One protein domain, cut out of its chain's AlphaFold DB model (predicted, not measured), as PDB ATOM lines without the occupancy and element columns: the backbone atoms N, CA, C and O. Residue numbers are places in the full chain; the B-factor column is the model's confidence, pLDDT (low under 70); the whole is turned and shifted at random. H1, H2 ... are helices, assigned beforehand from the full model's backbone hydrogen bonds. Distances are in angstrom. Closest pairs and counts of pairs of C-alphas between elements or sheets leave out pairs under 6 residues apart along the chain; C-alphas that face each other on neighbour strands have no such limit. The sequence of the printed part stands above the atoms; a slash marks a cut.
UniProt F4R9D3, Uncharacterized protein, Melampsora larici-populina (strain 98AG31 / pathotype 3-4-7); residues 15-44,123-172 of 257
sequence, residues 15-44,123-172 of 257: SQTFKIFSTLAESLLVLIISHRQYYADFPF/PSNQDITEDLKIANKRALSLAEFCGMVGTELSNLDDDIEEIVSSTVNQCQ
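What this domain is: This is residues 15 to 44 and 123 to 172 of the 257 residues of an uncharacterized protein of Melampsora larici-populina (strain 98AG31 / pathotype 3-4-7) (UniProt F4R9D3). Two long helices, H1 and H2, run opposite ways as a narrow, loose V, open toward Ser 15 and Phe 145. The shorter H3 crosses H1 near its middle and packs on it, after a long loop has run back from the end of H2. The printed part has 80 residues, all-helix in class, with three named helices in the order H1, H2, H3 and no named strand. The whole is loose, with a radius of gyration of the C-alphas of 14.6 A, and elongated, spanning 45 by 28 by 21 A.

Where its parts are: Find C-alpha 15 at (67.955, 21.606, 13.772); from there H1, residues 15 to 38, runs 34.2 A to C-alpha 38. After the cut, start at C-alpha 125 at (94.389, 27.934, 25.897) and go along H2, residues 125 to 145, for 30.0 A. H3, residues 160 to 172, covers 18.9 A and ends at C-alpha 172 at (71.267, 26.941, 33.707).

How they stand to each other: Look first at residues 23 to 30 of H1 and 163 to 167 of H3, with which alone these helices touch. Their closest C-alphas, of Val 30 and Val 164, are 5.7 A apart. The two helices run opposite ways at a steep tilt of 66 degrees. H2 and H3 are close but not clearly touching: their closest C-alphas, of Asn 125 and Ile 160, are 7.2 A apart. Their lines are about perpendicular, at 82 degrees. H1 and H2 are only just apart, their closest C-alphas 8.4 A from each other. In H1 and H2 every O i to N i+4 pair is within hydrogen-bond range; in H3, 8 of 9 are.

The domain as a whole: The farthest C-alphas, of Asp 41 and Gly 147, are 45.7 A apart. Residues 45 to 122 are not printed, and C-alphas 44 and 123 are 11.8 A apart across this cut. Residues 15 to 22, 37 to 42 and 141 to 147 stand free. The link from H2 to H3, residues 146 to 159, is long. Look at residues 149 to 172 for low confidence, with pLDDT under 70; the mean of the printed part is 76.0.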
ATOM      1  N   SER A  15      67.399  20.457  13.030       70.44
ATOM      2  CA  SER A  15      67.955  21.606  13.772       70.44
ATOM      3  C   SER A  15      68.257  21.266  15.242       70.44
ATOM      4  O   SER A  15      69.236  21.745  15.808       70.44
ATOM      5  N   GLN A  16      67.466  20.373  15.846       73.75
ATOM      6  CA  GLN A  16      67.686  19.885  17.211       73.75
ATOM      7  C   GLN A  16      68.971  19.053  17.323       73.75
ATOM      8  O   GLN A  16      69.757  19.238  18.245       73.75
ATOM      9  N   THR A  17      69.221  18.167  16.359       75.62
ATOM     10  CA  THR A  17      70.442  17.354  16.305       75.62
ATOM     11  C   THR A  17      71.687  18.227  16.182       75.62
ATOM     12  O   THR A  17      72.669  17.985  16.877       75.62
ATOM     13  N   PHE A  18      71.635  19.262  15.341       75.75
ATOM     14  CA  PHE A  18      72.737  20.210  15.198       75.75
ATOM     15  C   PHE A  18      73.040  20.925  16.522       75.75
ATOM     16  O   PHE A  18      74.184  20.917  16.963       75.75
ATOM     17  N   LYS A  19      72.010  21.440  17.212       77.31
ATOM     18  CA  LYS A  19      72.167  22.053  18.542       77.31
ATOM     19  C   LYS A  19      72.824  21.102  19.544       77.31
ATOM     20  O   LYS A  19      73.754  21.503  20.229       77.31
ATOM     21  N   ILE A  20      72.384  19.841  19.593       79.88
ATOM     22  CA  ILE A  20      72.961  18.832  20.496       79.88
ATOM     23  C   ILE A  20      74.454  18.640  20.217       79.88
ATOM     24  O   ILE A  20      75.241  18.604  21.158       79.88
ATOM     25  N   PHE A  21      74.858  18.527  18.949       80.62
ATOM     26  CA  PHE A  21      76.269  18.360  18.601       80.62
ATOM     27  C   PHE A  21      77.113  19.594  18.928       80.62
ATOM     28  O   PHE A  21      78.217  19.432  19.448       80.62
ATOM     29  N   SER A  22      76.594  20.800  18.686       78.88
ATOM     30  CA  SER A  22      77.289  22.043  19.042       78.88
ATOM     31  C   SER A  22      77.480  22.160  20.555       78.88
ATOM     32  O   SER A  22      78.609  22.293  21.019       78.88
ATOM     33  N   THR A  23      76.411  21.980  21.339       82.19
ATOM     34  CA  THR A  23      76.487  22.014  22.808       82.19
ATOM     35  C   THR A  23      77.377  20.901  23.361       82.19
ATOM     36  O   THR A  23      78.110  21.115  24.324       82.19
ATOM     37  N   LEU A  24      77.368  19.704  22.760       84.50
ATOM     38  CA  LEU A  24      78.259  18.616  23.167       84.50
ATOM     39  C   LEU A  24      79.732  19.003  22.972       84.50
ATOM     40  O   LEU A  24      80.537  18.782  23.875       84.50
ATOM     41  N   ALA A  25      80.080  19.601  21.831       83.62
ATOM     42  CA  ALA A  25      81.444  20.044  21.552       83.62
ATOM     43  C   ALA A  25      81.903  21.146  22.522       83.62
ATOM     44  O   ALA A  25      82.984  21.036  23.103       83.62
ATOM     45  N   GLU A  26      81.062  22.159  22.755       84.75
ATOM     46  CA  GLU A  26      81.322  23.233  23.723       84.75
ATOM     47  C   GLU A  26      81.495  22.673  25.142       84.75
ATOM     48  O   GLU A  26      82.503  22.926  25.805       84.75
ATOM     49  N   SER A  27      80.574  21.814  25.589       85.38
ATOM     50  CA  SER A  27      80.632  21.202  26.921       85.38
ATOM     51  C   SER A  27      81.878  20.340  27.134       85.38
ATOM     52  O   SER A  27      82.448  20.353  28.225       85.38
ATOM     53  N   LEU A  28      82.351  19.633  26.100       87.12
ATOM     54  CA  LEU A  28      83.577  18.843  26.176       87.12
ATOM     55  C   LEU A  28      84.815  19.738  26.337       87.12
ATOM     56  O   LEU A  28      85.683  19.427  27.152       87.12
ATOM     57  N   LEU A  29      84.886  20.862  25.615       86.69
ATOM     58  CA  LEU A  29      85.967  21.842  25.775       86.69
ATOM     59  C   LEU A  29      85.976  22.438  27.185       86.69
ATOM     60  O   LEU A  29      87.022  22.473  27.839       86.69
ATOM     61  N   VAL A  30      84.810  22.836  27.694       86.94
ATOM     62  CA  VAL A  30      84.673  23.355  29.063       86.94
ATOM     63  C   VAL A  30      85.064  22.305  30.098       86.94
ATOM     64  O   VAL A  30      85.726  22.634  31.087       86.94
ATOM     65  N   LEU A  31      84.713  21.039  29.870       87.62
ATOM     66  CA  LEU A  31      85.088  19.934  30.745       87.62
ATOM     67  C   LEU A  31      86.611  19.741  30.790       87.62
ATOM     68  O   LEU A  31      87.161  19.602  31.881       87.62
ATOM     69  N   ILE A  32      87.301  19.807  29.646       87.50
ATOM     70  CA  ILE A  32      88.772  19.737  29.569       87.50
ATOM     71  C   ILE A  32      89.412  20.891  30.353       87.50
ATOM     72  O   ILE A  32      90.304  20.668  31.173       87.50
ATOM     73  N   ILE A  33      88.933  22.122  30.148       87.19
ATOM     74  CA  ILE A  33      89.460  23.317  30.826       87.19
ATOM     75  C   ILE A  33      89.224  23.233  32.339       87.19
ATOM     76  O   ILE A  33      90.132  23.505  33.126       87.19
ATOM     77  N   SER A  34      88.030  22.813  32.754       87.06
ATOM     78  CA  SER A  34      87.674  22.651  34.166       87.06
ATOM     79  C   SER A  34      88.517  21.564  34.827       87.06
ATOM     80  O   SER A  34      89.033  21.753  35.928       87.06
ATOM     81  N   HIS A  35      88.726  20.438  34.143       87.69
ATOM     82  CA  HIS A  35      89.562  19.358  34.650       87.69
ATOM     83  C   HIS A  35      91.018  19.808  34.824       87.69
ATOM     84  O   HIS A  35      91.620  19.533  35.860       87.69
ATOM     85  N   ARG A  36      91.558  20.577  33.869       86.94
ATOM     86  CA  ARG A  36      92.890  21.189  33.982       86.94
ATOM     87  C   ARG A  36      93.002  22.122  35.193       86.94
ATOM     88  O   ARG A  36      94.036  22.135  35.849       86.94
ATOM     89  N   GLN A  37      91.973  22.923  35.476       85.88
ATOM     90  CA  GLN A  37      92.002  23.920  36.555       85.88
ATOM     91  C   GLN A  37      91.820  23.314  37.953       85.88
ATOM     92  O   GLN A  37      92.515  23.717  38.883       85.88
ATOM     93  N   TYR A  38      90.894  22.362  38.112       86.00
ATOM     94  CA  TYR A  38      90.505  21.836  39.428       86.00
ATOM     95  C   TYR A  38      91.110  20.464  39.755       86.00
ATOM     96  O   TYR A  38      91.254  20.129  40.929       86.00
ATOM     97  N   TYR A  39      91.473  19.671  38.742       85.56
ATOM     98  CA  TYR A  39      91.884  18.272  38.893       85.56
ATOM     99  C   TYR A  39      93.108  17.926  38.030       85.56
ATOM    100  O   TYR A  39      93.159  16.861  37.419       85.56
ATOM    101  N   ALA A  40      94.119  18.801  37.997       79.56
ATOM    102  CA  ALA A  40      95.346  18.599  37.213       79.56
ATOM    103  C   ALA A  40      96.092  17.291  37.557       79.56
ATOM    104  O   ALA A  40      96.783  16.712  36.720       79.56
ATOM    105  N   ASP A  41      95.933  16.796  38.787       81.31
ATOM    106  CA  ASP A  41      96.571  15.562  39.242       81.31
ATOM    107  C   ASP A  41      95.871  14.279  38.778       81.31
ATOM    108  O   ASP A  41      96.417  13.187  38.944       81.31
ATOM    109  N   PHE A  42      94.678  14.382  38.195       82.81
ATOM    110  CA  PHE A  42      93.923  13.226  37.734       82.81
ATOM    111  C   PHE A  42      93.956  13.128  36.201       82.81
ATOM    112  O   PHE A  42      93.960  14.145  35.510       82.81
ATOM    113  N   PRO A  43      94.000  11.913  35.640       83.25
ATOM    114  CA  PRO A  43      93.941  11.719  34.199       83.25
ATOM    115  C   PRO A  43      92.521  11.963  33.684       83.25
ATOM    116  O   PRO A  43      91.552  11.410  34.214       83.25
ATOM    117  N   PHE A  44      92.387  12.749  32.619       82.12
ATOM    118  CA  PHE A  44      91.087  12.997  32.013       82.12
ATOM    119  C   PHE A  44      90.672  11.837  31.107       82.12
ATOM    120  O   PHE A  44      91.319  11.534  30.109       82.12
ATOM    121  N   PRO A 123      96.179  20.607  27.158       87.12
ATOM    122  CA  PRO A 123      96.604  21.682  26.269       87.12
ATOM    123  C   PRO A 123      96.426  23.066  26.918       87.12
ATOM    124  O   PRO A 123      95.537  23.287  27.757       87.12
ATOM    125  N   SER A 124      97.273  24.022  26.528       87.88
ATOM    126  CA  SER A 124      97.119  25.435  26.885       87.88
ATOM    127  C   SER A 124      95.934  26.055  26.142       87.88
ATOM    128  O   SER A 124      95.498  25.555  25.109       87.88
ATOM    129  N   ASN A 125      95.422  27.188  26.628       86.12
ATOM    130  CA  ASN A 125      94.389  27.934  25.897       86.12
ATOM    131  C   ASN A 125      94.883  28.363  24.507       86.12
ATOM    132  O   ASN A 125      94.105  28.357  23.565       86.12
ATOM    133  N   GLN A 126      96.176  28.686  24.377       85.62
ATOM    134  CA  GLN A 126      96.781  29.031  23.086       85.62
ATOM    135  C   GLN A 126      96.740  27.844  22.119       85.62
ATOM    136  O   GLN A 126      96.261  28.004  20.999       85.62
ATOM    137  N   ASP A 127      97.136  26.657  22.585       87.75
ATOM    138  CA  ASP A 127      97.104  25.425  21.790       87.75
ATOM    139  C   ASP A 127      95.672  25.104  21.334       87.75
ATOM    140  O   ASP A 127      95.439  24.826  20.161       87.75
ATOM    141  N   ILE A 128      94.685  25.233  22.234       86.69
ATOM    142  CA  ILE A 128      93.267  25.010  21.909       86.69
ATOM    143  C   ILE A 128      92.785  26.002  20.838       86.69
ATOM    144  O   ILE A 128      92.102  25.600  19.897       86.69
ATOM    145  N   THR A 129      93.129  27.289  20.945       86.69
ATOM    146  CA  THR A 129      92.742  28.301  19.948       86.69
ATOM    147  C   THR A 129      93.403  28.045  18.591       86.69
ATOM    148  O   THR A 129      92.766  28.213  17.550       86.69
ATOM    149  N   GLU A 130      94.673  27.637  18.573       89.44
ATOM    150  CA  GLU A 130      95.375  27.266  17.341       89.44
ATOM    151  C   GLU A 130      94.735  26.044  16.673       89.44
ATOM    152  O   GLU A 130      94.438  26.077  15.472       89.44
ATOM    153  N   ASP A 131      94.430  25.007  17.452       87.81
ATOM    154  CA  ASP A 131      93.744  23.810  16.971       87.81
ATOM    155  C   ASP A 131      92.337  24.125  16.452       87.81
ATOM    156  O   ASP A 131      91.942  23.616  15.398       87.81
ATOM    157  N   LEU A 132      91.600  25.022  17.115       86.88
ATOM    158  CA  LEU A 132      90.278  25.469  16.670       86.88
ATOM    159  C   LEU A 132      90.356  26.187  15.315       86.88
ATOM    160  O   LEU A 132      89.544  25.922  14.424       86.88
ATOM    161  N   LYS A 133      91.378  27.026  15.103       86.88
ATOM    162  CA  LYS A 133      91.628  27.688  13.809       86.88
ATOM    163  C   LYS A 133      91.933  26.678  12.705       86.88
ATOM    164  O   LYS A 133      91.427  26.803  11.585       86.88
ATOM    165  N   ILE A 134      92.732  25.653  13.004       88.88
ATOM    166  CA  ILE A 134      93.029  24.567  12.060       88.88
ATOM    167  C   ILE A 134      91.762  23.761  11.750       88.88
ATOM    168  O   ILE A 134      91.503  23.461  10.579       88.88
ATOM    169  N   ALA A 135      90.967  23.428  12.767       86.50
ATOM    170  CA  ALA A 135      89.714  22.698  12.622       86.50
ATOM    171  C   ALA A 135      88.713  23.474  11.757       86.50
ATOM    172  O   ALA A 135      88.170  22.908  10.809       86.50
ATOM    173  N   ASN A 136      88.556  24.778  12.000       84.75
ATOM    174  CA  ASN A 136      87.707  25.664  11.205       84.75
ATOM    175  C   ASN A 136      88.147  25.677   9.731       84.75
ATOM    176  O   ASN A 136      87.350  25.386   8.839       84.75
ATOM    177  N   LYS A 137      89.446  25.873   9.463       87.12
ATOM    178  CA  LYS A 137      89.990  25.832   8.096       87.12
ATOM    179  C   LYS A 137      89.706  24.502   7.389       87.12
ATOM    180  O   LYS A 137      89.385  24.490   6.200       87.12
ATOM    181  N   ARG A 138      89.840  23.373   8.094       86.75
ATOM    182  CA  ARG A 138      89.547  22.039   7.544       86.75
ATOM    183  C   ARG A 138      88.055  21.850   7.281       86.75
ATOM    184  O   ARG A 138      87.707  21.325   6.229       86.75
ATOM    185  N   ALA A 139      87.197  22.297   8.196       84.38
ATOM    186  CA  ALA A 139      85.749  22.250   8.032       84.38
ATOM    187  C   ALA A 139      85.299  23.076   6.817       84.38
ATOM    188  O   ALA A 139      84.539  22.572   5.996       84.38
ATOM    189  N   LEU A 140      85.847  24.284   6.638       82.38
ATOM    190  CA  LEU A 140      85.601  25.125   5.462       82.38
ATOM    191  C   LEU A 140      86.065  24.453   4.165       82.38
ATOM    192  O   LEU A 140      85.315  24.415   3.194       82.38
ATOM    193  N   SER A 141      87.268  23.874   4.154       85.50
ATOM    194  CA  SER A 141      87.779  23.153   2.982       85.50
ATOM    195  C   SER A 141      86.920  21.935   2.630       85.50
ATOM    196  O   SER A 141      86.722  21.647   1.450       85.50
ATOM    197  N   LEU A 142      86.405  21.221   3.634       84.50
ATOM    198  CA  LEU A 142      85.501  20.092   3.433       84.50
ATOM    199  C   LEU A 142      84.130  20.556   2.925       84.50
ATOM    200  O   LEU A 142      83.589  19.949   2.007       84.50
ATOM    201  N   ALA A 143      83.590  21.640   3.482       80.38
ATOM    202  CA  ALA A 143      82.334  22.237   3.040       80.38
ATOM    203  C   ALA A 143      82.420  22.700   1.577       80.38
ATOM    204  O   ALA A 143      81.534  22.390   0.779       80.38
ATOM    205  N   GLU A 144      83.527  23.352   1.202       82.19
ATOM    206  CA  GLU A 144      83.814  23.747  -0.180       82.19
ATOM    207  C   GLU A 144      83.902  22.527  -1.105       82.19
ATOM    208  O   GLU A 144      83.271  22.508  -2.164       82.19
ATOM    209  N   PHE A 145      84.622  21.477  -0.691       83.12
ATOM    210  CA  PHE A 145      84.717  20.225  -1.446       83.12
ATOM    211  C   PHE A 145      83.345  19.565  -1.663       83.12
ATOM    212  O   PHE A 145      83.065  19.062  -2.752       83.12
ATOM    213  N   CYS A 146      82.472  19.605  -0.658       81.88
ATOM    214  CA  CYS A 146      81.105  19.090  -0.726       81.88
ATOM    215  C   CYS A 146      80.134  20.008  -1.494       81.88
ATOM    216  O   CYS A 146      78.972  19.647  -1.674       81.88
ATOM    217  N   GLY A 147      80.581  21.180  -1.961       76.44
ATOM    218  CA  GLY A 147      79.745  22.141  -2.682       76.44
ATOM    219  C   GLY A 147      78.718  22.861  -1.801       76.44
ATOM    220  O   GLY A 147      77.754  23.417  -2.329       76.44
ATOM    221  N   MET A 148      78.912  22.860  -0.479       74.44
ATOM    222  CA  MET A 148      78.097  23.633   0.456       74.44
ATOM    223  C   MET A 148      78.500  25.108   0.317       74.44
ATOM    224  O   MET A 148      79.625  25.489   0.637       74.44
ATOM    225  N   VAL A 149      77.612  25.940  -0.238       57.16
ATOM    226  CA  VAL A 149      77.871  27.379  -0.407       57.16
ATOM    227  C   VAL A 149      77.868  28.026   0.973       57.16
ATOM    228  O   VAL A 149      76.854  28.004   1.668       57.16
ATOM    229  N   GLY A 150      79.018  28.581   1.359       53.59
ATOM    230  CA  GLY A 150      79.232  29.214   2.653       53.59
ATOM    231  C   GLY A 150      78.221  30.325   2.909       53.59
ATOM    232  O   GLY A 150      78.311  31.407   2.332       53.59
ATOM    233  N   THR A 151      77.292  30.071   3.830       49.88
ATOM    234  CA  THR A 151      76.850  31.155   4.706       49.88
ATOM    235  C   THR A 151      78.116  31.607   5.413       49.88
ATOM    236  O   THR A 151      78.834  30.756   5.941       49.88
ATOM    237  N   GLU A 152      78.457  32.891   5.319       47.72
ATOM    238  CA  GLU A 152      79.627  33.427   6.002       47.72
ATOM    239  C   GLU A 152      79.571  32.979   7.466       47.72
ATOM    240  O   GLU A 152      78.745  33.455   8.239       47.72
ATOM    241  N   LEU A 153      80.443  32.038   7.839       50.19
ATOM    242  CA  LEU A 153      80.785  31.724   9.226       50.19
ATOM    243  C   LEU A 153      81.646  32.883   9.747       50.19
ATOM    244  O   LEU A 153      82.795  32.703  10.149       50.19
ATOM    245  N   SER A 154      81.135  34.103   9.590       42.31
ATOM    246  CA  SER A 154      81.815  35.329   9.942       42.31
ATOM    247  C   SER A 154      81.899  35.384  11.461       42.31
ATOM    248  O   SER A 154      80.906  35.572  12.155       42.31
ATOM    249  N   ASN A 155      83.134  35.237  11.938       47.09
ATOM    250  CA  ASN A 155      83.581  35.528  13.296       47.09
ATOM    251  C   ASN A 155      83.080  34.565  14.383       47.09
ATOM    252  O   ASN A 155      82.493  35.002  15.361       47.09
ATOM    253  N   LEU A 156      83.401  33.273  14.259       50.53
ATOM    254  CA  LEU A 156      83.516  32.370  15.420       50.53
ATOM    255  C   LEU A 156      84.941  32.437  16.000       50.53
ATOM    256  O   LEU A 156      85.581  31.414  16.226       50.53
ATOM    257  N   ASP A 157      85.471  33.650  16.154       50.66
ATOM    258  CA  ASP A 157      86.695  33.893  16.932       50.66
ATOM    259  C   ASP A 157      86.263  34.157  18.387       50.66
ATOM    260  O   ASP A 157      86.716  35.106  19.022       50.66
ATOM    261  N   ASP A 158      85.310  33.353  18.878       54.56
ATOM    262  CA  ASP A 158      84.851  33.425  20.258       54.56
ATOM    263  C   ASP A 158      86.048  33.052  21.129       54.56
ATOM    264  O   ASP A 158      86.621  31.957  21.018       54.56
ATOM    265  N   ASP A 159      86.461  33.987  21.981       65.00
ATOM    266  CA  ASP A 159      87.505  33.724  22.955       65.00
ATOM    267  C   ASP A 159      87.077  32.521  23.807       65.00
ATOM    268  O   ASP A 159      85.909  32.358  24.162       65.00
ATOM    269  N   ILE A 160      88.021  31.653  24.181       64.69
ATOM    270  CA  ILE A 160      87.720  30.461  24.998       64.69
ATOM    271  C   ILE A 160      86.956  30.837  26.281       64.69
ATOM    272  O   ILE A 160      86.124  30.069  26.763       64.69
ATOM    273  N   GLU A 161      87.209  32.028  26.824       66.88
ATOM    274  CA  GLU A 161      86.479  32.566  27.975       66.88
ATOM    275  C   GLU A 161      84.994  32.833  27.675       66.88
ATOM    276  O   GLU A 161      84.144  32.592  28.535       66.88
ATOM    277  N   GLU A 162      84.663  33.262  26.458       68.75
ATOM    278  CA  GLU A 162      83.291  33.460  25.995       68.75
ATOM    279  C   GLU A 162      82.561  32.124  25.822       68.75
ATOM    280  O   GLU A 162      81.435  31.994  26.298       68.75
ATOM    281  N   ILE A 163      83.226  31.098  25.275       68.94
ATOM    282  CA  ILE A 163      82.675  29.732  25.159       68.94
ATOM    283  C   ILE A 163      82.397  29.128  26.542       68.94
ATOM    284  O   ILE A 163      81.349  28.522  26.777       68.94
ATOM    285  N   VAL A 164      83.321  29.297  27.495       65.69
ATOM    286  CA  VAL A 164      83.136  28.814  28.872       65.69
ATOM    287  C   VAL A 164      81.956  29.526  29.535       65.69
ATOM    288  O   VAL A 164      81.099  28.873  30.132       65.69
ATOM    289  N   SER A 165      81.879  30.852  29.406       67.50
ATOM    290  CA  SER A 165      80.789  31.654  29.968       67.50
ATOM    291  C   SER A 165      79.431  31.305  29.343       67.50
ATOM    292  O   SER A 165      78.449  31.092  30.059       67.50
ATOM    293  N   SER A 166      79.363  31.179  28.015       67.69
ATOM    294  CA  SER A 166      78.133  30.853  27.288       67.69
ATOM    295  C   SER A 166      77.626  29.452  27.632       67.69
ATOM    296  O   SER A 166      76.437  29.293  27.906       67.69
ATOM    297  N   THR A 167      78.517  28.462  27.737       63.97
ATOM    298  CA  THR A 167      78.167  27.085  28.122       63.97
ATOM    299  C   THR A 167      77.600  27.022  29.541       63.97
ATOM    300  O   THR A 167      76.579  26.375  29.773       63.97
ATOM    301  N   VAL A 168      78.220  27.718  30.505       62.00
ATOM    302  CA  VAL A 168      77.733  27.757  31.898       62.00
ATOM    303  C   VAL A 168      76.329  28.363  31.972       62.00
ATOM    304  O   VAL A 168      75.472  27.823  32.675       62.00
ATOM    305  N   ASN A 169      76.069  29.429  31.212       60.12
ATOM    306  CA  ASN A 169      74.747  30.052  31.139       60.12
ATOM    307  C   ASN A 169      73.718  29.133  30.455       60.12
ATOM    308  O   ASN A 169      72.608  28.967  30.959       60.12
ATOM    309  N   GLN A 170      74.092  28.456  29.363       59.62
ATOM    310  CA  GLN A 170      73.223  27.486  28.684       59.62
ATOM    311  C   GLN A 170      72.850  26.298  29.586       59.62
ATOM    312  O   GLN A 170      71.707  25.853  29.561       59.62
ATOM    313  N   CYS A 171      73.754  25.795  30.434       52.69
ATOM    314  CA  CYS A 171      73.424  24.720  31.378       52.69
ATOM    315  C   CYS A 171      72.381  25.119  32.442       52.69
ATOM    316  O   CYS A 171      71.772  24.236  33.053       52.69
ATOM    317  N   GLN A 172      72.184  26.419  32.687       51.75
ATOM    318  CA  GLN A 172      71.267  26.941  33.707       51.75
ATOM    319  C   GLN A 172      69.902  27.360  33.135       51.75
ATOM    320  O   GLN A 172      68.911  27.362  33.869       51.75
TER     321      GLN A 172